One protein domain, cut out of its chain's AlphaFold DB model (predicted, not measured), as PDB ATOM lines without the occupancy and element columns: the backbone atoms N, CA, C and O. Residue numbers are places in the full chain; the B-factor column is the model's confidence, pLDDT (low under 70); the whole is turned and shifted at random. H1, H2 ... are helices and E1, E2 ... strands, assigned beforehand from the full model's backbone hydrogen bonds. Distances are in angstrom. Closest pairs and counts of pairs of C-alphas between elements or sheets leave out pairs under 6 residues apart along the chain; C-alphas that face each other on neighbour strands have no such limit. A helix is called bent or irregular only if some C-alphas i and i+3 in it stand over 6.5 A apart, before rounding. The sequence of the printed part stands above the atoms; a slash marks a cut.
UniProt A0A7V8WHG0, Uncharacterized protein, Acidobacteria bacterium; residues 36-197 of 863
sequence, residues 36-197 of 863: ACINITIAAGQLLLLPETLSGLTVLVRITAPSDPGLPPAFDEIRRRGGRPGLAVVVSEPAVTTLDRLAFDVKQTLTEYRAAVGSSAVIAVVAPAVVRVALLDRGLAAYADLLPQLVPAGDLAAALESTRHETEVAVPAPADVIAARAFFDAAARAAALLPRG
ATOM      1  N   ALA A  36     -47.187 116.218  -9.466       89.25
ATOM      2  CA  ALA A  36     -46.898 116.027 -10.895       89.25
ATOM      3  C   ALA A  36     -45.895 114.885 -11.209       89.25
ATOM      4  O   ALA A  36     -45.581 114.632 -12.377       89.25
ATOM      5  N   CYS A  37     -45.355 114.219 -10.183       91.38
ATOM      6  CA  CYS A  37     -44.497 113.031 -10.292       91.38
ATOM      7  C   CYS A  37     -45.292 111.731 -10.057       91.38
ATOM      8  O   CYS A  37     -44.735 110.631 -10.093       91.38
ATOM      9  N   ILE A  38     -46.603 111.849  -9.806       92.88
ATOM     10  CA  ILE A  38     -47.523 110.722  -9.691       92.88
ATOM     11  C   ILE A  38     -48.047 110.368 -11.083       92.88
ATOM     12  O   ILE A  38     -48.597 111.195 -11.808       92.88
ATOM     13  N   ASN A  39     -47.892 109.101 -11.438       94.12
ATOM     14  CA  ASN A  39     -48.341 108.514 -12.685       94.12
ATOM     15  C   ASN A  39     -49.521 107.593 -12.379       94.12
ATOM     16  O   ASN A  39     -49.383 106.563 -11.711       94.12
ATOM     17  N   ILE A  40     -50.705 107.949 -12.860       94.00
ATOM     18  CA  ILE A  40     -51.896 107.145 -12.602       94.00
ATOM     19  C   ILE A  40     -51.947 105.995 -13.583       94.00
ATOM     20  O   ILE A  40     -51.883 106.206 -14.787       94.00
ATOM     21  N   THR A  41     -52.133 104.784 -13.075       93.25
ATOM     22  CA  THR A  41     -52.298 103.597 -13.906       93.25
ATOM     23  C   THR A  41     -53.773 103.188 -13.963       93.25
ATOM     24  O   THR A  41     -54.342 102.808 -12.941       93.25
ATOM     25  N   ILE A  42     -54.397 103.241 -15.144       91.50
ATOM     26  CA  ILE A  42     -55.833 102.957 -15.345       91.50
ATOM     27  C   ILE A  42     -56.070 101.736 -16.236       91.50
ATOM     28  O   ILE A  42     -55.263 101.430 -17.111       91.50
ATOM     29  N   ALA A  43     -57.199 101.051 -16.063       86.25
ATOM     30  CA  ALA A  43     -57.730 100.151 -17.088       86.25
ATOM     31  C   ALA A  43     -58.450 100.951 -18.190       86.25
ATOM     32  O   ALA A  43     -58.986 102.027 -17.925       86.25
ATOM     33  N   ALA A  44     -58.527 100.411 -19.413       78.31
ATOM     34  CA  ALA A  44     -59.156 101.092 -20.552       78.31
ATOM     35  C   ALA A  44     -60.597 101.574 -20.266       78.31
ATOM     36  O   ALA A  44     -60.957 102.695 -20.619       78.31
ATOM     37  N   GLY A  45     -61.399 100.780 -19.546       80.00
ATOM     38  CA  GLY A  45     -62.776 101.142 -19.177       80.00
ATOM     39  C   GLY A  45     -62.905 102.297 -18.172       80.00
ATOM     40  O   GLY A  45     -63.990 102.846 -18.014       80.00
ATOM     41  N   GLN A  46     -61.817 102.698 -17.507       88.56
ATOM     42  CA  GLN A  46     -61.820 103.792 -16.527       88.56
ATOM     43  C   GLN A  46     -61.544 105.162 -17.160       88.56
ATOM     44  O   GLN A  46     -61.598 106.172 -16.468       88.56
ATOM     45  N   LEU A  47     -61.285 105.226 -18.470       87.94
ATOM     46  CA  LEU A  47     -61.011 106.479 -19.181       87.94
ATOM     47  C   LEU A  47     -62.153 107.502 -19.036       87.94
ATOM     48  O   LEU A  47     -61.909 108.695 -18.883       87.94
ATOM     49  N   LEU A  48     -63.403 107.023 -19.030       88.31
ATOM     50  CA  LEU A  48     -64.602 107.857 -18.880       88.31
ATOM     51  C   LEU A  48     -64.731 108.493 -17.488       88.31
ATOM     52  O   LEU A  48     -65.499 109.436 -17.322       88.31
ATOM     53  N   LEU A  49     -63.995 107.981 -16.500       91.88
ATOM     54  CA  LEU A  49     -64.026 108.455 -15.118       91.88
ATOM     55  C   LEU A  49     -63.014 109.575 -14.851       91.88
ATOM     56  O   LEU A  49     -63.036 110.149 -13.766       91.88
ATOM     57  N   LEU A  50     -62.126 109.873 -15.807       92.69
ATOM     58  CA  LEU A  50     -61.167 110.966 -15.671       92.69
ATOM     59  C   LEU A  50     -61.904 112.313 -15.493       92.69
ATOM     60  O   LEU A  50     -63.012 112.477 -16.014       92.69
ATOM     61  N   PRO A  51     -61.302 113.297 -14.805       92.31
ATOM     62  CA  PRO A  51     -61.821 114.662 -14.728       92.31
ATOM     63  C   PRO A  51     -61.700 115.399 -16.065       92.31
ATOM     64  O   PRO A  51     -60.986 114.962 -16.970       92.31
ATOM     65  N   GLU A  52     -62.377 116.540 -16.196       90.12
ATOM     66  CA  GLU A  52     -62.267 117.406 -17.381       90.12
ATOM     67  C   GLU A  52     -60.860 118.006 -17.545       90.12
ATOM     68  O   GLU A  52     -60.408 118.211 -18.670       90.12
ATOM     69  N   THR A  53     -60.145 118.229 -16.436       91.38
ATOM     70  CA  THR A  53     -58.784 118.781 -16.417       91.38
ATOM     71  C   THR A  53     -57.832 117.878 -15.639       91.38
ATOM     72  O   THR A  53     -58.056 117.600 -14.463       91.38
ATOM     73  N   LEU A  54     -56.740 117.460 -16.276       90.50
ATOM     74  CA  LEU A  54     -55.701 116.596 -15.704       90.50
ATOM     75  C   LEU A  54     -54.440 117.360 -15.278       90.50
ATOM     76  O   LEU A  54     -53.551 116.758 -14.693       90.50
ATOM     77  N   SER A  55     -54.334 118.662 -15.563       87.12
ATOM     78  CA  SER A  55     -53.251 119.532 -15.065       87.12
ATOM     79  C   SER A  55     -51.829 118.985 -15.294       87.12
ATOM     80  O   SER A  55     -50.970 119.054 -14.420       87.12
ATOM     81  N   GLY A  56     -51.573 118.405 -16.471       85.44
ATOM     82  CA  GLY A  56     -50.269 117.843 -16.840       85.44
ATOM     83  C   GLY A  56     -49.962 116.455 -16.264       85.44
ATOM     84  O   GLY A  56     -48.885 115.922 -16.540       85.44
ATOM     85  N   LEU A  57     -50.891 115.856 -15.511       90.06
ATOM     86  CA  LEU A  57     -50.753 114.527 -14.919       90.06
ATOM     87  C   LEU A  57     -50.525 113.457 -15.992       90.06
ATOM     88  O   LEU A  57     -51.195 113.432 -17.032       90.06
ATOM     89  N   THR A  58     -49.592 112.544 -15.727       93.00
ATOM     90  CA  THR A  58     -49.357 111.392 -16.595       93.00
ATOM     91  C   THR A  58     -50.379 110.300 -16.296       93.00
ATOM     92  O   THR A  58     -50.454 109.789 -15.176       93.00
ATOM     93  N   VAL A  59     -51.143 109.911 -17.316       93.50
ATOM     94  CA  VAL A  59     -52.122 108.822 -17.242       93.50
ATOM     95  C   VAL A  59     -51.621 107.659 -18.092       93.50
ATOM     96  O   VAL A  59     -51.546 107.741 -19.318       93.50
ATOM     97  N   LEU A  60     -51.258 106.577 -17.414       92.44
ATOM     98  CA  LEU A  60     -50.745 105.342 -17.980       92.44
ATOM     99  C   LEU A  60     -51.885 104.335 -18.152       92.44
ATOM    100  O   LEU A  60     -52.444 103.822 -17.182       92.44
ATOM    101  N   VAL A  61     -52.226 104.017 -19.392       89.38
ATOM    102  CA  VAL A  61     -53.228 102.996 -19.698       89.38
ATOM    103  C   VAL A  61     -52.571 101.619 -19.590       89.38
ATOM    104  O   VAL A  61     -51.554 101.352 -20.236       89.38
ATOM    105  N   ARG A  62     -53.138 100.734 -18.766       85.62
ATOM    106  CA  ARG A  62     -52.788  99.310 -18.759       85.62
ATOM    107  C   ARG A  62     -53.477  98.638 -19.926       85.62
ATOM    108  O   ARG A  62     -54.702  98.683 -20.033       85.62
ATOM    109  N   ILE A  63     -52.696  97.933 -20.719       71.19
ATOM    110  CA  ILE A  63     -53.195  97.117 -21.816       71.19
ATOM    111  C   ILE A  63     -52.536  95.750 -21.777       71.19
ATOM    112  O   ILE A  63     -51.438  95.577 -21.247       71.19
ATOM    113  N   THR A  64     -53.242  94.781 -22.338       62.34
ATOM    114  CA  THR A  64     -52.797  93.394 -22.454       62.34
ATOM    115  C   THR A  64     -52.119  93.102 -23.793       62.34
ATOM    116  O   THR A  64     -51.434  92.087 -23.886       62.34
ATOM    117  N   ALA A  65     -52.265  93.964 -24.814       63.88
ATOM    118  CA  ALA A  65     -51.661  93.767 -26.136       63.88
ATOM    119  C   ALA A  65     -51.283  95.092 -26.850       63.88
ATOM    120  O   ALA A  65     -52.061  96.042 -26.797       63.88
ATOM    121  N   PRO A  66     -50.149  95.157 -27.587       57.50
ATOM    122  CA  PRO A  66     -49.666  96.363 -28.291       57.50
ATOM    123  C   PRO A  66     -50.577  96.948 -29.368       57.50
ATOM    124  O   PRO A  66     -50.419  98.113 -29.724       57.50
ATOM    125  N   SER A  67     -51.510  96.158 -29.893       61.03
ATOM    126  CA  SER A  67     -52.377  96.520 -31.015       61.03
ATOM    127  C   SER A  67     -53.820  96.823 -30.601       61.03
ATOM    128  O   SER A  67     -54.727  96.624 -31.406       61.03
ATOM    129  N   ASP A  68     -54.059  97.246 -29.357       67.50
ATOM    130  CA  ASP A  68     -55.405  97.603 -28.894       67.50
ATOM    131  C   ASP A  68     -55.943  98.826 -29.678       67.50
ATOM    132  O   ASP A  68     -55.382  99.922 -29.564       67.50
ATOM    133  N   PRO A  69     -57.017  98.679 -30.482       64.81
ATOM    134  CA  PRO A  69     -57.569  99.773 -31.281       64.81
ATOM    135  C   PRO A  69     -58.140 100.923 -30.431       64.81
ATOM    136  O   PRO A  69     -58.338 102.017 -30.955       64.81
ATOM    137  N   GLY A  70     -58.376 100.718 -29.129       69.69
ATOM    138  CA  GLY A  70     -58.831 101.758 -28.202       69.69
ATOM    139  C   GLY A  70     -57.745 102.750 -27.763       69.69
ATOM    140  O   GLY A  70     -58.066 103.772 -27.154       69.69
ATOM    141  N   LEU A  71     -56.470 102.496 -28.080       76.38
ATOM    142  CA  LEU A  71     -55.337 103.317 -27.637       76.38
ATOM    143  C   LEU A  71     -55.307 104.744 -28.208       76.38
ATOM    144  O   LEU A  71     -55.183 105.679 -27.411       76.38
ATOM    145  N   PRO A  72     -55.396 104.966 -29.538       78.69
ATOM    146  CA  PRO A  72     -55.336 106.321 -30.084       78.69
ATOM    147  C   PRO A  72     -56.450 107.234 -29.544       78.69
ATOM    148  O   PRO A  72     -56.113 108.309 -29.043       78.69
ATOM    149  N   PRO A  73     -57.734 106.805 -29.507       83.44
ATOM    150  CA  PRO A  73     -58.801 107.600 -28.900       83.44
ATOM    151  C   PRO A  73     -58.549 107.911 -27.422       83.44
ATOM    152  O   PRO A  73     -58.765 109.039 -26.984       83.44
ATOM    153  N   ALA A  74     -58.046 106.939 -26.651       84.94
ATOM    154  CA  ALA A  74     -57.722 107.153 -25.244       84.94
ATOM    155  C   ALA A  74     -56.625 108.209 -25.056       84.94
ATOM    156  O   ALA A  74     -56.703 109.051 -24.161       84.94
ATOM    157  N   PHE A  75     -55.607 108.191 -25.914       88.19
ATOM    158  CA  PHE A  75     -54.510 109.148 -25.842       88.19
ATOM    159  C   PHE A  75     -54.933 110.553 -26.244       88.19
ATOM    160  O   PHE A  75     -54.518 111.518 -25.601       88.19
ATOM    161  N   ASP A  76     -55.749 110.670 -27.289       88.50
ATOM    162  CA  ASP A  76     -56.314 111.946 -27.716       88.50
ATOM    163  C   ASP A  76     -57.187 112.542 -26.609       88.50
ATOM    164  O   ASP A  76     -57.062 113.726 -26.301       88.50
ATOM    165  N   GLU A  77     -57.979 111.709 -25.935       89.88
ATOM    166  CA  GLU A  77     -58.836 112.129 -24.830       89.88
ATOM    167  C   GLU A  77     -58.046 112.618 -23.611       89.88
ATOM    168  O   GLU A  77     -58.349 113.676 -23.054       89.88
ATOM    169  N   ILE A  78     -56.990 111.898 -23.222       91.56
ATOM    170  CA  ILE A  78     -56.092 112.326 -22.140       91.56
ATOM    171  C   ILE A  78     -55.429 113.664 -22.496       91.56
ATOM    172  O   ILE A  78     -55.385 114.564 -21.656       91.56
ATOM    173  N   ARG A  79     -54.953 113.832 -23.740       91.62
ATOM    174  CA  ARG A  79     -54.347 115.101 -24.188       91.62
ATOM    175  C   ARG A  79     -55.356 116.241 -24.208       91.62
ATOM    176  O   ARG A  79     -55.023 117.339 -23.770       91.62
ATOM    177  N   ARG A  80     -56.583 115.986 -24.670       92.69
ATOM    178  CA  ARG A  80     -57.680 116.966 -24.699       92.69
ATOM    179  C   ARG A  80     -57.983 117.512 -23.305       92.69
ATOM    180  O   ARG A  80     -58.224 118.702 -23.161       92.69
ATOM    181  N   ARG A  81     -57.892 116.656 -22.285       93.69
ATOM    182  CA  ARG A  81     -58.058 117.011 -20.865       93.69
ATOM    183  C   ARG A  81     -56.794 117.619 -20.236       93.69
ATOM    184  O   ARG A  81     -56.741 117.810 -19.026       93.69
ATOM    185  N   GLY A  82     -55.749 117.903 -21.016       91.00
ATOM    186  CA  GLY A  82     -54.500 118.499 -20.533       91.00
ATOM    187  C   GLY A  82     -53.565 117.530 -19.801       91.00
ATOM    188  O   GLY A  82     -52.690 117.978 -19.064       91.00
ATOM    189  N   GLY A  83     -53.746 116.216 -19.959       90.62
ATOM    190  CA  GLY A  83     -52.880 115.180 -19.388       90.62
ATOM    191  C   GLY A  83     -51.830 114.658 -20.371       90.62
ATOM    192  O   GLY A  83     -51.885 114.904 -21.580       90.62
ATOM    193  N   ARG A  84     -50.867 113.886 -19.858       91.75
ATOM    194  CA  ARG A  84     -49.837 113.208 -20.660       91.75
ATOM    195  C   ARG A  84     -50.185 111.723 -20.801       91.75
ATOM    196  O   ARG A  84     -50.110 110.999 -19.809       91.75
ATOM    197  N   PRO A  85     -50.565 111.236 -21.995       91.38
ATOM    198  CA  PRO A  85     -50.894 109.830 -22.161       91.38
ATOM    199  C   PRO A  85     -49.642 108.952 -22.176       91.38
ATOM    200  O   PRO A  85     -48.609 109.306 -22.760       91.38
ATOM    201  N   GLY A  86     -49.769 107.764 -21.601       89.81
ATOM    202  CA  GLY A  86     -48.754 106.733 -21.699       89.81
ATOM    203  C   GLY A  86     -49.288 105.316 -21.539       89.81
ATOM    204  O   GLY A  86     -50.480 105.090 -21.341       89.81
ATOM    205  N   LEU A  87     -48.374 104.360 -21.630       90.25
ATOM    206  CA  LEU A  87     -48.596 102.932 -21.445       90.25
ATOM    207  C   LEU A  87     -47.920 102.457 -20.169       90.25
ATOM    208  O   LEU A  87     -46.757 102.782 -19.943       90.25
ATOM    209  N   ALA A  88     -48.620 101.647 -19.377       89.62
ATOM    210  CA  ALA A  88     -48.029 100.930 -18.251       89.62
ATOM    211  C   ALA A  88     -47.801  99.457 -18.610       89.62
ATOM    212  O   ALA A  88     -48.755  98.706 -18.823       89.62
ATOM    213  N   VAL A  89     -46.537  99.030 -18.594       87.94
ATOM    214  CA  VAL A  89     -46.151  97.615 -18.570       87.94
ATOM    215  C   VAL A  89     -45.980  97.212 -17.115       87.94
ATOM    216  O   VAL A  89     -44.967  97.528 -16.492       87.94
ATOM    217  N   VAL A  90     -47.002  96.569 -16.552       84.69
ATOM    218  CA  VAL A  90     -46.973  96.125 -15.155       84.69
ATOM    219  C   VAL A  90     -46.237  94.793 -15.072       84.69
ATOM    220  O   VAL A  90     -46.646  93.817 -15.695       84.69
ATOM    221  N   VAL A  91     -45.155  94.758 -14.297       83.62
ATOM    222  CA  VAL A  91     -44.342  93.559 -14.074       83.62
ATOM    223  C   VAL A  91     -44.549  93.089 -12.638       83.62
ATOM    224  O   VAL A  91     -44.216  93.797 -11.689       83.62
ATOM    225  N   SER A  92     -45.110  91.893 -12.482       75.50
ATOM    226  CA  SER A  92     -45.278  91.230 -11.184       75.50
ATOM    227  C   SER A  92     -44.022  90.447 -10.785       75.50
ATOM    228  O   SER A  92     -43.143  90.206 -11.615       75.50
ATOM    229  N   GLU A  93     -43.928  90.035  -9.517       68.38
ATOM    230  CA  GLU A  93     -42.827  89.179  -9.057       68.38
ATOM    231  C   GLU A  93     -42.795  87.851  -9.841       68.38
ATOM    232  O   GLU A  93     -43.839  87.214 -10.020       68.38
ATOM    233  N   PRO A  94     -41.626  87.427 -10.356       64.25
ATOM    234  CA  PRO A  94     -41.536  86.224 -11.172       64.25
ATOM    235  C   PRO A  94     -41.736  84.971 -10.312       64.25
ATOM    236  O   PRO A  94     -40.974  84.723  -9.384       64.25
ATOM    237  N   ALA A  95     -42.719  84.136 -10.661       56.06
ATOM    238  CA  ALA A  95     -42.958  82.872  -9.960       56.06
ATOM    239  C   ALA A  95     -41.956  81.758 -10.348       56.06
ATOM    240  O   ALA A  95     -41.677  80.886  -9.531       56.06
ATOM    241  N   VAL A  96     -41.437  81.750 -11.593       58.03
ATOM    242  CA  VAL A  96     -40.625  80.632 -12.151       58.03
ATOM    243  C   VAL A  96     -39.536  81.080 -13.167       58.03
ATOM    244  O   VAL A  96     -38.711  80.277 -13.598       58.03
ATOM    245  N   THR A  97     -39.483  82.352 -13.583       65.19
ATOM    246  CA  THR A  97     -38.604  82.844 -14.672       65.19
ATOM    247  C   THR A  97     -37.253  83.375 -14.174       65.19
ATOM    248  O   THR A  97     -37.192  84.064 -13.159       65.19
ATOM    249  N   THR A  98     -36.160  83.144 -14.919       82.69
ATOM    250  CA  THR A  98     -34.881  83.828 -14.642       82.69
ATOM    251  C   THR A  98     -35.005  85.329 -14.925       82.69
ATOM    252  O   THR A  98     -35.673  85.734 -15.879       82.69
ATOM    253  N   LEU A  99     -34.333  86.167 -14.126       84.62
ATOM    254  CA  LEU A  99     -34.360  87.630 -14.286       84.62
ATOM    255  C   LEU A  99     -33.890  88.093 -15.677       84.62
ATOM    256  O   LEU A  99     -34.394  89.089 -16.188       84.62
ATOM    257  N   ASP A 100     -32.972  87.362 -16.316       86.06
ATOM    258  CA  ASP A 100     -32.488  87.680 -17.668       86.06
ATOM    259  C   ASP A 100     -33.568  87.447 -18.729       86.06
ATOM    260  O   ASP A 100     -33.757  88.275 -19.621       86.06
ATOM    261  N   ARG A 101     -34.321  86.345 -18.605       88.12
ATOM    262  CA  ARG A 101     -35.452  86.056 -19.490       88.12
ATOM    263  C   ARG A 101     -36.571  87.072 -19.287       88.12
ATOM    264  O   ARG A 101     -37.078  87.596 -20.268       88.12
ATOM    265  N   LEU A 102     -36.875  87.418 -18.035       88.06
ATOM    266  CA  LEU A 102     -37.840  88.472 -17.727       88.06
ATOM    267  C   LEU A 102     -37.429  89.811 -18.359       88.06
ATOM    268  O   LEU A 102     -38.232  90.442 -19.037       88.06
ATOM    269  N   ALA A 103     -36.174  90.236 -18.189       88.94
ATOM    270  CA  ALA A 103     -35.686  91.478 -18.784       88.94
ATOM    271  C   ALA A 103     -35.763  91.456 -20.318       88.94
ATOM    272  O   ALA A 103     -36.122  92.461 -20.929       88.94
ATOM    273  N   PHE A 104     -35.449  90.321 -20.945       90.62
ATOM    274  CA  PHE A 104     -35.583  90.139 -22.389       90.62
ATOM    275  C   PHE A 104     -37.039  90.257 -22.856       90.62
ATOM    276  O   PHE A 104     -37.312  91.031 -23.775       90.62
ATOM    277  N   ASP A 105     -37.965  89.560 -22.196       89.62
ATOM    278  CA  ASP A 105     -39.392  89.568 -22.535       89.62
ATOM    279  C   ASP A 105     -39.987  90.982 -22.374       89.62
ATOM    280  O   ASP A 105     -40.699  91.478 -23.253       89.62
ATOM    281  N   VAL A 106     -39.618  91.691 -21.297       89.81
ATOM    282  CA  VAL A 106     -40.043  93.081 -21.074       89.81
ATOM    283  C   VAL A 106     -39.454  94.006 -22.145       89.81
ATOM    284  O   VAL A 106     -40.189  94.809 -22.710       89.81
ATOM    285  N   LYS A 107     -38.166  93.889 -22.503       92.50
ATOM    286  CA  LYS A 107     -37.569  94.691 -23.592       92.50
ATOM    287  C   LYS A 107     -38.271  94.463 -24.928       92.50
ATOM    288  O   LYS A 107     -38.532  95.435 -25.640       92.50
ATOM    289  N   GLN A 108     -38.590  93.212 -25.272       91.56
ATOM    290  CA  GLN A 108     -39.352  92.908 -26.487       91.56
ATOM    291  C   GLN A 108     -40.720  93.588 -26.460       91.56
ATOM    292  O   GLN A 108     -41.052  94.320 -27.390       91.56
ATOM    293  N   THR A 109     -41.443  93.444 -25.351       89.44
ATOM    294  CA  THR A 109     -42.759  94.058 -25.143       89.44
ATOM    295  C   THR A 109     -42.707  95.586 -25.276       89.44
ATOM    296  O   THR A 109     -43.497  96.188 -25.999       89.44
ATOM    297  N   LEU A 110     -41.734  96.244 -24.636       90.25
ATOM    298  CA  LEU A 110     -41.547  97.697 -24.733       90.25
ATOM    299  C   LEU A 110     -41.216  98.146 -26.159       90.25
ATOM    300  O   LEU A 110     -41.676  99.196 -26.606       90.25
ATOM    301  N   THR A 111     -40.435  97.343 -26.880       92.25
ATOM    302  CA  THR A 111     -40.089  97.602 -28.282       92.25
ATOM    303  C   THR A 111     -41.328  97.530 -29.172       92.25
ATOM    304  O   THR A 111     -41.509  98.392 -30.031       92.25
ATOM    305  N   GLU A 112     -42.203  96.547 -28.950       89.06
ATOM    306  CA  GLU A 112     -43.482  96.414 -29.656       89.06
ATOM    307  C   GLU A 112     -44.417  97.587 -29.361       89.06
ATOM    308  O   GLU A 112     -44.939  98.205 -30.290       89.06
ATOM    309  N   TYR A 113     -44.558  97.971 -28.090       87.06
ATOM    310  CA  TYR A 113     -45.350  99.142 -27.721       87.06
ATOM    311  C   TYR A 113     -44.815 100.413 -28.378       87.06
ATOM    312  O   TYR A 113     -45.574 101.141 -29.017       87.06
ATOM    313  N   ARG A 114     -43.502 100.660 -28.312       88.19
ATOM    314  CA  ARG A 114     -42.874 101.826 -28.950       88.19
ATOM    315  C   ARG A 114     -43.046 101.826 -30.467       88.19
ATOM    316  O   ARG A 114     -43.200 102.887 -31.081       88.19
ATOM    317  N   ALA A 115     -43.013 100.650 -31.087       88.62
ATOM    318  CA  ALA A 115     -43.283 100.505 -32.508       88.62
ATOM    319  C   ALA A 115     -44.719 100.937 -32.848       88.62
ATOM    320  O   ALA A 115     -44.888 101.658 -33.831       88.62
ATOM    321  N   ALA A 116     -45.703 100.586 -32.016       82.75
ATOM    322  CA  ALA A 116     -47.115 100.910 -32.219       82.75
ATOM    323  C   ALA A 116     -47.462 102.388 -31.951       82.75
ATOM    324  O   ALA A 116     -48.083 103.031 -32.793       82.75
ATOM    325  N   VAL A 117     -47.052 102.952 -30.806       78.69
ATOM    326  CA  VAL A 117     -47.543 104.276 -30.355       78.69
ATOM    327  C   VAL A 117     -46.694 105.475 -30.786       78.69
ATOM    328  O   VAL A 117     -47.089 106.620 -30.568       78.69
ATOM    329  N   GLY A 118     -45.524 105.256 -31.390       75.12
ATOM    330  CA  GLY A 118     -44.643 106.360 -31.776       75.12
ATOM    331  C   GLY A 118     -43.757 106.883 -30.640       75.12
ATOM    332  O   GLY A 118     -43.655 106.301 -29.563       75.12
ATOM    333  N   SER A 119     -43.077 108.004 -30.894       71.00
ATOM    334  CA  SER A 119     -42.244 108.713 -29.906       71.00
ATOM    335  C   SER A 119     -43.027 109.714 -29.046       71.00
ATOM    336  O   SER A 119     -42.443 110.344 -28.174       71.00
ATOM    337  N   SER A 120     -44.325 109.892 -29.304       72.12
ATOM    338  CA  SER A 120     -45.179 110.900 -28.661       72.12
ATOM    339  C   SER A 120     -45.868 110.429 -27.379       72.12
ATOM    340  O   SER A 120     -46.462 111.249 -26.684       72.12
ATOM    341  N   ALA A 121     -45.831 109.132 -27.075       81.00
ATOM    342  CA  ALA A 121     -46.440 108.565 -25.877       81.00
ATOM    343  C   ALA A 121     -45.376 108.088 -24.890       81.00
ATOM    344  O   ALA A 121     -44.339 107.555 -25.293       81.00
ATOM    345  N   VAL A 122     -45.667 108.266 -23.602       88.56
ATOM    346  CA  VAL A 122     -44.816 107.792 -22.509       88.56
ATOM    347  C   VAL A 122     -44.976 106.278 -22.377       88.56
ATOM    348  O   VAL A 122     -46.094 105.778 -22.359       88.56
ATOM    349  N   ILE A 123     -43.888 105.529 -22.258       90.12
ATOM    350  CA  ILE A 123     -43.929 104.109 -21.898       90.12
ATOM    351  C   ILE A 123     -43.282 103.950 -20.532       90.12
ATOM    352  O   ILE A 123     -42.106 104.266 -20.354       90.12
ATOM    353  N   ALA A 124     -44.059 103.457 -19.579       91.06
ATOM    354  CA  ALA A 124     -43.639 103.225 -18.215       91.06
ATOM    355  C   ALA A 124     -43.595 101.727 -17.910       91.06
ATOM    356  O   ALA A 124     -44.505 100.982 -18.279       91.06
ATOM    357  N   VAL A 125     -42.565 101.289 -17.194       91.12
ATOM    358  CA  VAL A 125     -42.521  99.947 -16.603       91.12
ATOM    359  C   VAL A 125     -42.801 100.087 -15.121       91.12
ATOM    360  O   VAL A 125     -42.012 100.674 -14.385       91.12
ATOM    361  N   VAL A 126     -43.934  99.547 -14.690       89.38
ATOM    362  CA  VAL A 126     -44.399  99.629 -13.308       89.38
ATOM    363  C   VAL A 126     -44.080  98.304 -12.625       89.38
ATOM    364  O   VAL A 126     -44.632  97.270 -12.997       89.38
ATOM    365  N   ALA A 127     -43.179  98.321 -11.646       86.19
ATOM    366  CA  ALA A 127     -42.716  97.115 -10.966       86.19
ATOM    367  C   ALA A 127     -42.474  97.365  -9.464       86.19
ATOM    368  O   ALA A 127     -42.194  98.502  -9.070       86.19
ATOM    369  N   PRO A 128     -42.530  96.318  -8.616       85.62
ATOM    370  CA  PRO A 128     -42.042  96.389  -7.240       85.62
ATOM    371  C   PRO A 128     -40.571  96.824  -7.183       85.62
ATOM    372  O   PRO A 128     -39.794  96.524  -8.092       85.62
ATOM    373  N   ALA A 129     -40.162  97.481  -6.092       83.00
ATOM    374  CA  ALA A 129     -38.832  98.086  -5.960       83.00
ATOM    375  C   ALA A 129     -37.670  97.109  -6.247       83.00
ATOM    376  O   ALA A 129     -36.739  97.461  -6.969       83.00
ATOM    377  N   VAL A 130     -37.751  95.868  -5.750       83.94
ATOM    378  CA  VAL A 130     -36.718  94.834  -5.952       83.94
ATOM    379  C   VAL A 130     -36.592  94.442  -7.428       83.94
ATOM    380  O   VAL A 130     -35.491  94.397  -7.977       83.94
ATOM    381  N   VAL A 131     -37.725  94.206  -8.098       85.25
ATOM    382  CA  VAL A 131     -37.766  93.846  -9.524       85.25
ATOM    383  C   VAL A 131     -37.284  95.016 -10.384       85.25
ATOM    384  O   VAL A 131     -36.528  94.812 -11.331       85.25
ATOM    385  N   ARG A 132     -37.655  96.251 -10.024       86.38
ATOM    386  CA  ARG A 132     -37.221  97.475 -10.709       86.38
ATOM    387  C   ARG A 132     -35.695  97.588 -10.760       86.38
ATOM    388  O   ARG A 132     -35.151  97.786 -11.843       86.38
ATOM    389  N   VAL A 133     -35.013  97.432  -9.622       86.06
ATOM    390  CA  VAL A 133     -33.538  97.492  -9.558       86.06
ATOM    391  C   VAL A 133     -32.916  96.390 -10.420       86.06
ATOM    392  O   VAL A 133     -32.059  96.669 -11.255       86.06
ATOM    393  N   ALA A 134     -33.425  95.158 -10.326       86.06
ATOM    394  CA  ALA A 134     -32.913  94.036 -11.114       86.06
ATOM    395  C   ALA A 134     -33.068  94.221 -12.637       86.06
ATOM    396  O   ALA A 134     -32.231  93.735 -13.407       86.06
ATOM    397  N   LEU A 135     -34.136  94.894 -13.078       87.44
ATOM    398  CA  LEU A 135     -34.376  95.237 -14.481       87.44
ATOM    399  C   LEU A 135     -33.498  96.408 -14.950       87.44
ATOM    400  O   LEU A 135     -32.998  96.386 -16.078       87.44
ATOM    401  N   LEU A 136     -33.278  97.408 -14.090       87.50
ATOM    402  CA  LEU A 136     -32.369  98.528 -14.349       87.50
ATOM    403  C   LEU A 136     -30.936  98.046 -14.582       87.50
ATOM    404  O   LEU A 136     -30.341  98.407 -15.598       87.50
ATOM    405  N   ASP A 137     -30.439  97.147 -13.731       86.62
ATOM    406  CA  ASP A 137     -29.108  96.531 -13.863       86.62
ATOM    407  C   ASP A 137     -28.937  95.750 -15.178       86.62
ATOM    408  O   ASP A 137     -27.823  95.513 -15.642       86.62
ATOM    409  N   ARG A 138     -30.051  95.371 -15.816       89.44
ATOM    410  CA  ARG A 138     -30.099  94.682 -17.115       89.44
ATOM    411  C   ARG A 138     -30.378  95.631 -18.277       89.44
ATOM    412  O   ARG A 138     -30.728  95.178 -19.367       89.44
ATOM    413  N   GLY A 139     -30.233  96.941 -18.082       88.25
ATOM    414  CA  GLY A 139     -30.314  97.950 -19.141       88.25
ATOM    415  C   GLY A 139     -31.733  98.258 -19.620       88.25
ATOM    416  O   GLY A 139     -31.921  98.619 -20.781       88.25
ATOM    417  N   LEU A 140     -32.751  98.093 -18.765       90.00
ATOM    418  CA  LEU A 140     -34.138  98.388 -19.142       90.00
ATOM    419  C   LEU A 140     -34.411  99.892 -19.335       90.00
ATOM    420  O   LEU A 140     -35.296 100.253 -20.110       90.00
ATOM    421  N   ALA A 141     -33.620 100.762 -18.697       88.56
ATOM    422  CA  ALA A 141     -33.773 102.219 -18.758       88.56
ATOM    423  C   ALA A 141     -33.785 102.789 -20.189       88.56
ATOM    424  O   ALA A 141     -34.406 103.811 -20.435       88.56
ATOM    425  N   ALA A 142     -33.141 102.118 -21.146       91.31
ATOM    426  CA  ALA A 142     -33.115 102.561 -22.537       91.31
ATOM    427  C   ALA A 142     -34.426 102.323 -23.311       91.31
ATOM    428  O   ALA A 142     -34.631 102.919 -24.367       91.31
ATOM    429  N   TYR A 143     -35.296 101.435 -22.817       91.31
ATOM    430  CA  TYR A 143     -36.512 100.991 -23.510       91.31
ATOM    431  C   TYR A 143     -37.787 101.655 -22.970       91.31
ATOM    432  O   TYR A 143     -38.791 101.733 -23.685       91.31
ATOM    433  N   ALA A 144     -37.754 102.149 -21.733       90.50
ATOM    434  CA  ALA A 144     -38.862 102.838 -21.078       90.50
ATOM    435  C   ALA A 144     -38.533 104.323 -20.886       90.50
ATOM    436  O   ALA A 144     -37.385 104.679 -20.654       90.50
ATOM    437  N   ASP A 145     -39.544 105.187 -20.963       88.75
ATOM    438  CA  ASP A 145     -39.380 106.601 -20.609       88.75
ATOM    439  C   ASP A 145     -39.406 106.789 -19.090       88.75
ATOM    440  O   ASP A 145     -38.710 107.655 -18.571       88.75
ATOM    441  N   LEU A 146     -40.206 105.972 -18.387       89.38
ATOM    442  CA  LEU A 146     -40.376 106.015 -16.936       89.38
ATOM    443  C   LEU A 146     -40.256 104.609 -16.319       89.38
ATOM    444  O   LEU A 146     -40.726 103.618 -16.881       89.38
ATOM    445  N   LEU A 147     -39.683 104.526 -15.119       88.75
ATOM    446  CA  LEU A 147     -39.606 103.307 -14.299       88.75
ATOM    447  C   LEU A 147     -40.120 103.605 -12.876       88.75
ATOM    448  O   LEU A 147     -39.345 103.555 -11.917       88.75
ATOM    449  N   PRO A 148     -41.400 103.999 -12.737       89.56
ATOM    450  CA  PRO A 148     -41.937 104.460 -11.464       89.56
ATOM    451  C   PRO A 148     -42.059 103.322 -10.444       89.56
ATOM    452  O   PRO A 148     -42.341 102.173 -10.801       89.56
ATOM    453  N   GLN A 149     -41.898 103.648  -9.161       86.50
ATOM    454  CA  GLN A 149     -42.183 102.700  -8.082       86.50
ATOM    455  C   GLN A 149     -43.693 102.449  -7.982       86.50
ATOM    456  O   GLN A 149     -44.482 103.393  -7.952       86.50
ATOM    457  N   LEU A 150     -44.093 101.178  -7.898       88.25
ATOM    458  CA  LEU A 150     -45.484 100.796  -7.658       88.25
ATOM    459  C   LEU A 150     -45.880 101.023  -6.188       88.25
ATOM    460  O   LEU A 150     -45.227 100.502  -5.282       88.25
ATOM    461  N   VAL A 151     -46.975 101.751  -5.973       89.00
ATOM    462  CA  VAL A 151     -47.610 102.009  -4.666       89.00
ATOM    463  C   VAL A 151     -49.000 101.344  -4.630       89.00
ATOM    464  O   VAL A 151     -49.571 101.099  -5.701       89.00
ATOM    465  N   PRO A 152     -49.553 100.993  -3.448       89.38
ATOM    466  CA  PRO A 152     -50.891 100.411  -3.342       89.38
ATOM    467  C   PRO A 152     -51.977 101.215  -4.071       89.38
ATOM    468  O   PRO A 152     -51.930 102.441  -4.153       89.38
ATOM    469  N   ALA A 153     -52.963 100.502  -4.618       89.56
ATOM    470  CA  ALA A 153     -54.017 101.097  -5.432       89.56
ATOM    471  C   ALA A 153     -54.837 102.133  -4.645       89.56
ATOM    472  O   ALA A 153     -55.269 101.863  -3.527       89.56
ATOM    473  N   GLY A 154     -55.079 103.297  -5.249       87.88
ATOM    474  CA  GLY A 154     -55.870 104.378  -4.651       87.88
ATOM    475  C   GLY A 154     -55.215 105.153  -3.506       87.88
ATOM    476  O   GLY A 154     -55.806 106.127  -3.042       87.88
ATOM    477  N   ASP A 155     -54.016 104.775  -3.055       90.62
ATOM    478  CA  ASP A 155     -53.360 105.413  -1.909       90.62
ATOM    479  C   ASP A 155     -52.555 106.651  -2.335       90.62
ATOM    480  O   ASP A 155     -51.329 106.628  -2.489       90.62
ATOM    481  N   LEU A 156     -53.270 107.760  -2.559       89.50
ATOM    482  CA  LEU A 156     -52.663 109.042  -2.932       89.50
ATOM    483  C   LEU A 156     -51.705 109.566  -1.849       89.50
ATOM    484  O   LEU A 156     -50.725 110.238  -2.170       89.50
ATOM    485  N   ALA A 157     -51.961 109.241  -0.580       88.44
ATOM    486  CA  ALA A 157     -51.138 109.688   0.533       88.44
ATOM    487  C   ALA A 157     -49.774 108.996   0.546       88.44
ATOM    488  O   ALA A 157     -48.744 109.670   0.612       88.44
ATOM    489  N   ALA A 158     -49.760 107.667   0.415       88.88
ATOM    490  CA  ALA A 158     -48.522 106.909   0.266       88.88
ATOM    491  C   ALA A 158     -47.758 107.316  -1.000       88.88
ATOM    492  O   ALA A 158     -46.527 107.358  -0.991       88.88
ATOM    493  N   ALA A 159     -48.472 107.656  -2.078       89.94
ATOM    494  CA  ALA A 159     -47.855 108.109  -3.317       89.94
ATOM    495  C   ALA A 159     -47.130 109.448  -3.151       89.94
ATOM    496  O   ALA A 159     -45.947 109.532  -3.472       89.94
ATOM    497  N   LEU A 160     -47.804 110.467  -2.603       90.06
ATOM    498  CA  LEU A 160     -47.206 111.781  -2.343       90.06
ATOM    499  C   LEU A 160     -46.002 111.679  -1.407       90.06
ATOM    500  O   LEU A 160     -44.977 112.306  -1.665       90.06
ATOM    501  N   GLU A 161     -46.086 110.847  -0.371       88.44
ATOM    502  CA  GLU A 161     -44.952 110.629   0.524       88.44
ATOM    503  C   GLU A 161     -43.782 109.941  -0.195       88.44
ATOM    504  O   GLU A 161     -42.636 110.360  -0.059       88.44
ATOM    505  N   SER A 162     -44.067 108.958  -1.056       88.12
ATOM    506  CA  SER A 162     -43.038 108.286  -1.860       88.12
ATOM    507  C   SER A 162     -42.329 109.251  -2.820       88.12
ATOM    508  O   SER A 162     -41.122 109.132  -3.015       88.12
ATOM    509  N   THR A 163     -43.027 110.256  -3.373       89.88
ATOM    510  CA  THR A 163     -42.410 111.259  -4.274       89.88
ATOM    511  C   THR A 163     -41.376 112.166  -3.607       89.88
ATOM    512  O   THR A 163     -40.646 112.861  -4.305       89.88
ATOM    513  N   ARG A 164     -41.275 112.160  -2.273       87.31
ATOM    514  CA  ARG A 164     -40.192 112.861  -1.566       87.31
ATOM    515  C   ARG A 164     -38.839 112.182  -1.766       87.31
ATOM    516  O   ARG A 164     -37.806 112.820  -1.631       87.31
ATOM    517  N   HIS A 165     -38.836 110.886  -2.063       85.06
ATOM    518  CA  HIS A 165     -37.617 110.082  -2.186       85.06
ATOM    519  C   HIS A 165     -37.454 109.454  -3.574       85.06
ATOM    520  O   HIS A 165     -36.346 109.098  -3.967       85.06
ATOM    521  N   GLU A 166     -38.546 109.334  -4.326       80.88
ATOM    522  CA  GLU A 166     -38.577 108.786  -5.676       80.88
ATOM    523  C   GLU A 166     -38.899 109.869  -6.703       80.88
ATOM    524  O   GLU A 166     -39.759 110.723  -6.498       80.88
ATOM    525  N   THR A 167     -38.245 109.792  -7.859       80.75
ATOM    526  CA  THR A 167     -38.441 110.762  -8.949       80.75
ATOM    527  C   THR A 167     -39.783 110.601  -9.661       80.75
ATOM    528  O   THR A 167     -40.315 111.573 -10.194       80.75
ATOM    529  N   GLU A 168     -40.333 109.385  -9.682       87.75
ATOM    530  CA  GLU A 168     -41.607 109.046 -10.318       87.75
ATOM    531  C   GLU A 168     -42.276 107.892  -9.556       87.75
ATOM    532  O   GLU A 168     -41.648 106.867  -9.269       87.75
ATOM    533  N   VAL A 169     -43.571 108.026  -9.274       91.44
ATOM    534  CA  VAL A 169     -44.372 107.023  -8.551       91.44
ATOM    535  C   VAL A 169     -45.571 106.625  -9.401       91.44
ATOM    536  O   VAL A 169     -46.134 107.466 -10.096       91.44
ATOM    537  N   ALA A 170     -45.964 105.350  -9.378       93.31
ATOM    538  CA  ALA A 170     -47.123 104.844 -10.100       93.31
ATOM    539  C   ALA A 170     -48.169 104.281  -9.142       93.31
ATOM    540  O   ALA A 170     -47.877 103.410  -8.320       93.31
ATOM    541  N   VAL A 171     -49.406 104.753  -9.298       93.12
ATOM    542  CA  VAL A 171     -50.540 104.369  -8.451       93.12
ATOM    543  C   VAL A 171     -51.639 103.779  -9.329       93.12
ATOM    544  O   VAL A 171     -52.167 104.482 -10.200       93.12
ATOM    545  N   PRO A 172     -52.003 102.500  -9.147       92.88
ATOM    546  CA  PRO A 172     -53.171 101.931  -9.798       92.88
ATOM    547  C   PRO A 172     -54.450 102.617  -9.317       92.88
ATOM    548  O   PRO A 172     -54.637 102.822  -8.117       92.88
ATOM    549  N   ALA A 173     -55.345 102.939 -10.244       92.25
ATOM    550  CA  ALA A 173     -56.664 103.447  -9.894       92.25
ATOM    551  C   ALA A 173     -57.462 102.396  -9.091       92.25
ATOM    552  O   ALA A 173     -57.362 101.198  -9.394       92.25
ATOM    553  N   PRO A 174     -58.274 102.816  -8.100       91.94
ATOM    554  CA  PRO A 174     -59.224 101.937  -7.423       91.94
ATOM    555  C   PRO A 174     -60.126 101.197  -8.417       91.94
ATOM    556  O   PRO A 174     -60.479 101.739  -9.463       91.94
ATOM    557  N   ALA A 175     -60.519  99.963  -8.092       88.06
ATOM    558  CA  ALA A 175     -61.462  99.207  -8.920       88.06
ATOM    559  C   ALA A 175     -62.903  99.739  -8.799       88.06
ATOM    560  O   ALA A 175     -63.660  99.680  -9.765       88.06
ATOM    561  N   ASP A 176     -63.266 100.261  -7.625       91.88
ATOM    562  CA  ASP A 176     -64.569 100.875  -7.384       91.88
ATOM    563  C   ASP A 176     -64.707 102.207  -8.140       91.88
ATOM    564  O   ASP A 176     -63.803 103.041  -8.122       91.88
ATOM    565  N   VAL A 177     -65.847 102.406  -8.803       89.62
ATOM    566  CA  VAL A 177     -66.084 103.546  -9.703       89.62
ATOM    567  C   VAL A 177     -66.125 104.876  -8.948       89.62
ATOM    568  O   VAL A 177     -65.583 105.873  -9.430       89.62
ATOM    569  N   ILE A 178     -66.748 104.897  -7.766       89.38
ATOM    570  CA  ILE A 178     -66.895 106.111  -6.955       89.38
ATOM    571  C   ILE A 178     -65.534 106.490  -6.371       89.38
ATOM    572  O   ILE A 178     -65.097 107.636  -6.505       89.38
ATOM    573  N   ALA A 179     -64.826 105.511  -5.804       89.88
ATOM    574  CA  ALA A 179     -63.477 105.691  -5.286       89.88
ATOM    575  C   ALA A 179     -62.493 106.122  -6.384       89.88
ATOM    576  O   ALA A 179     -61.656 106.988  -6.144       89.88
ATOM    577  N   ALA A 180     -62.605 105.567  -7.596       90.69
ATOM    578  CA  ALA A 180     -61.756 105.938  -8.724       90.69
ATOM    579  C   ALA A 180     -61.963 107.395  -9.148       90.69
ATOM    580  O   ALA A 180     -60.981 108.111  -9.330       90.69
ATOM    581  N   ARG A 181     -63.216 107.861  -9.252       90.88
ATOM    582  CA  ARG A 181     -63.513 109.257  -9.608       90.88
ATOM    583  C   ARG A 181     -62.964 110.234  -8.569       90.88
ATOM    584  O   ARG A 181     -62.229 111.148  -8.933       90.88
ATOM    585  N   ALA A 182     -63.231 109.978  -7.287       89.75
ATOM    586  CA  ALA A 182     -62.693 110.788  -6.192       89.75
ATOM    587  C   ALA A 182     -61.153 110.799  -6.186       89.75
ATOM    588  O   ALA A 182     -60.534 111.837  -5.962       89.75
ATOM    589  N   PHE A 183     -60.529 109.655  -6.479       92.38
ATOM    590  CA  PHE A 183     -59.079 109.544  -6.609       92.38
ATOM    591  C   PHE A 183     -58.530 110.358  -7.792       92.38
ATOM    592  O   PHE A 183     -57.530 111.054  -7.623       92.38
ATOM    593  N   PHE A 184     -59.163 110.313  -8.970       93.00
ATOM    594  CA  PHE A 184     -58.707 111.084 -10.132       93.00
ATOM    595  C   PHE A 184     -58.816 112.594  -9.906       93.00
ATOM    596  O   PHE A 184     -57.866 113.311 -10.221       93.00
ATOM    597  N   ASP A 185     -59.920 113.063  -9.317       91.38
ATOM    598  CA  ASP A 185     -60.102 114.474  -8.958       91.38
ATOM    599  C   ASP A 185     -59.019 114.923  -7.966       91.38
ATOM    600  O   ASP A 185     -58.338 115.928  -8.184       91.38
ATOM    601  N   ALA A 186     -58.792 114.134  -6.910       91.44
ATOM    602  CA  ALA A 186     -57.775 114.410  -5.901       91.44
ATOM    603  C   ALA A 186     -56.357 114.442  -6.490       91.44
ATOM    604  O   ALA A 186     -55.571 115.339  -6.182       91.44
ATOM    605  N   ALA A 187     -56.022 113.498  -7.368       92.44
ATOM    606  CA  ALA A 187     -54.705 113.420  -7.984       92.44
ATOM    607  C   ALA A 187     -54.457 114.545  -9.004       92.44
ATOM    608  O   ALA A 187     -53.366 115.113  -9.023       92.44
ATOM    609  N   ALA A 188     -55.459 114.923  -9.807       92.25
ATOM    610  CA  ALA A 188     -55.365 116.077 -10.704       92.25
ATOM    611  C   ALA A 188     -55.182 117.388  -9.919       92.25
ATOM    612  O   ALA A 188     -54.376 118.242 -10.299       92.25
ATOM    613  N   ARG A 189     -55.872 117.524  -8.777       91.38
ATOM    614  CA  ARG A 189     -55.735 118.665  -7.860       91.38
ATOM    615  C   ARG A 189     -54.353 118.701  -7.203       91.38
ATOM    616  O   ARG A 189     -53.726 119.756  -7.156       91.38
ATOM    617  N   ALA A 190     -53.842 117.546  -6.776       91.81
ATOM    618  CA  ALA A 190     -52.489 117.419  -6.244       91.81
ATOM    619  C   ALA A 190     -51.422 117.777  -7.290       91.81
ATOM    620  O   ALA A 190     -50.489 118.503  -6.969       91.81
ATOM    621  N   ALA A 191     -51.564 117.333  -8.543       90.81
ATOM    622  CA  ALA A 191     -50.631 117.682  -9.618       90.81
ATOM    623  C   ALA A 191     -50.632 119.178  -9.960       90.81
ATOM    624  O   ALA A 191     -49.571 119.732 -10.236       90.81
ATOM    625  N   ALA A 192     -51.796 119.833  -9.896       89.50
ATOM    626  CA  ALA A 192     -51.917 121.270 -10.125       89.50
ATOM    627  C   ALA A 192     -51.248 122.108  -9.022       89.50
ATOM    628  O   ALA A 192     -50.623 123.121  -9.318       89.50
ATOM    629  N   LEU A 193     -51.392 121.700  -7.758       90.81
ATOM    630  CA  LEU A 193     -50.898 122.466  -6.608       90.81
ATOM    631  C   LEU A 193     -49.461 122.103  -6.207       90.81
ATOM    632  O   LEU A 193     -48.778 122.916  -5.587       90.81
ATOM    633  N   LEU A 194     -49.000 120.896  -6.547       91.56
ATOM    634  CA  LEU A 194     -47.664 120.386  -6.234       91.56
ATOM    635  C   LEU A 194     -46.903 120.014  -7.524       91.56
ATOM    636  O   LEU A 194     -46.728 118.822  -7.820       91.56
ATOM    637  N   PRO A 195     -46.458 121.002  -8.323       89.81
ATOM    638  CA  PRO A 195     -45.693 120.750  -9.541       89.81
ATOM    639  C   PRO A 195     -44.269 120.258  -9.234       89.81
ATOM    640  O   PRO A 195     -43.798 120.263  -8.096       89.81
ATOM    641  N   ARG A 196     -43.528 119.890 -10.285       87.69
ATOM    642  CA  ARG A 196     -42.080 119.644 -10.182       87.69
ATOM    643  C   ARG A 196     -41.344 120.939  -9.835       87.69
ATOM    644  O   ARG A 196     -41.679 121.984 -10.382       87.69
ATOM    645  N   GLY A 197     -40.301 120.841  -9.012       85.69
ATOM    646  CA  GLY A 197     -39.406 121.966  -8.713       85.69
ATOM    647  C   GLY A 197     -39.888 122.903  -7.604       85.69
ATOM    648  O   GLY A 197     -39.444 124.044  -7.555       85.69
TER     649      GLY A 197
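AT A GLANCE: This is residues 36 to 197 of the 863 residues of an uncharacterized protein of Acidobacteria bacterium (UniProt A0A7V8WHG0). A sheet of five parallel strands makes the core, curled like part of a barrel and folded back until E4 and E3 face E1 and E5, with H2, H3, H5 and H6 set round its outside. H1 only grazes the sheet, and H4 is off it, far from the middle of the domain. The printed part has 162 residues with six named helices and five named strands, in the order E1 H1 E2 H2 E3 H3 E4 H4 H5 E5 H6; the sheet's order is E4 E3 E2 E1 E5, and the class is mixed, helices and strands. The whole is compact, with a radius of gyration of the C-alphas of 15.0 A and spans of 42 by 35 by 31 A.

HOW THE PARTS SIT: E1 (residues 38 to 43) and E2 (residues 58 to 62) are parallel neighbours, N 60 and O 40 within hydrogen-bond range at 2.7 A; H1 (residues 44 to 49) comes between. H2 (residues 71 to 80) is over E3 (residues 84 to 90), at a height over the sheet of 8.5 A; the closest C-alphas are Phe 75 and Pro 85, 5.2 A. E3 is parallel to E2, with N 61 and O 86 2.8 A apart. H3 (residues 99 to 117) is over E3 and E4 (residues 122 to 126), height 9.4 A; C-alphas 110 and 123 are closest, 7.4 A. E4 is parallel to E3, with N 89 and O 124 2.8 A apart. E1 H1 E2, E2 H2 E3 and E3 H3 E4 are strand-helix-strand units, two parallel neighbour strands with a helix between, each crossover right-handed. H4 (residues 129 to 136) only just touches residues 99 to 103 of H3, with 3 pairs of C-alphas within 8 A, Ala 103 and Leu 135 closest at 5.9 A. H5 (residues 156 to 162) is over E5 (residues 169 to 172), height 8.0 A, C-alphas 159 and 169 closest at 6.4 A. E5 is parallel to E1, with N 39 and O 169 2.8 A apart. H6 (residues 177 to 193) is over E1 and E5, height 10.4 A, on the same face as H2; its residues 177 to 184 touch H1, C-alphas 181 and 49 closest at 5.6 A. In this folded sheet, one sheet bent back into two facing leaves, E2 is the hinge. Every O i to N i+4 pair is within hydrogen-bond range in H2 to H6; H1 has 0 of 2, and 2 of 3 O i to N i+3 pairs.

IN THESE COORDINATES: E1 begins at C-alpha 38 (-47.523, 110.722, -9.691) and H6 ends at C-alpha 193 (-50.898, 122.466, -6.608). H3 is 26.6 A long, H6 24.5 A and E3 18.2 A. H1 is only just irregular, C-alphas 45 and 48 being 7.0 A apart.

THE WHOLE: The C-alphas farthest apart, Val 96 and Leu 193, are 43.4 A apart. The printed part has no cut; the link H4 to H5 is long, 19 residues. Residues 64 to 70 and 93 to 97 have pLDDT under 70.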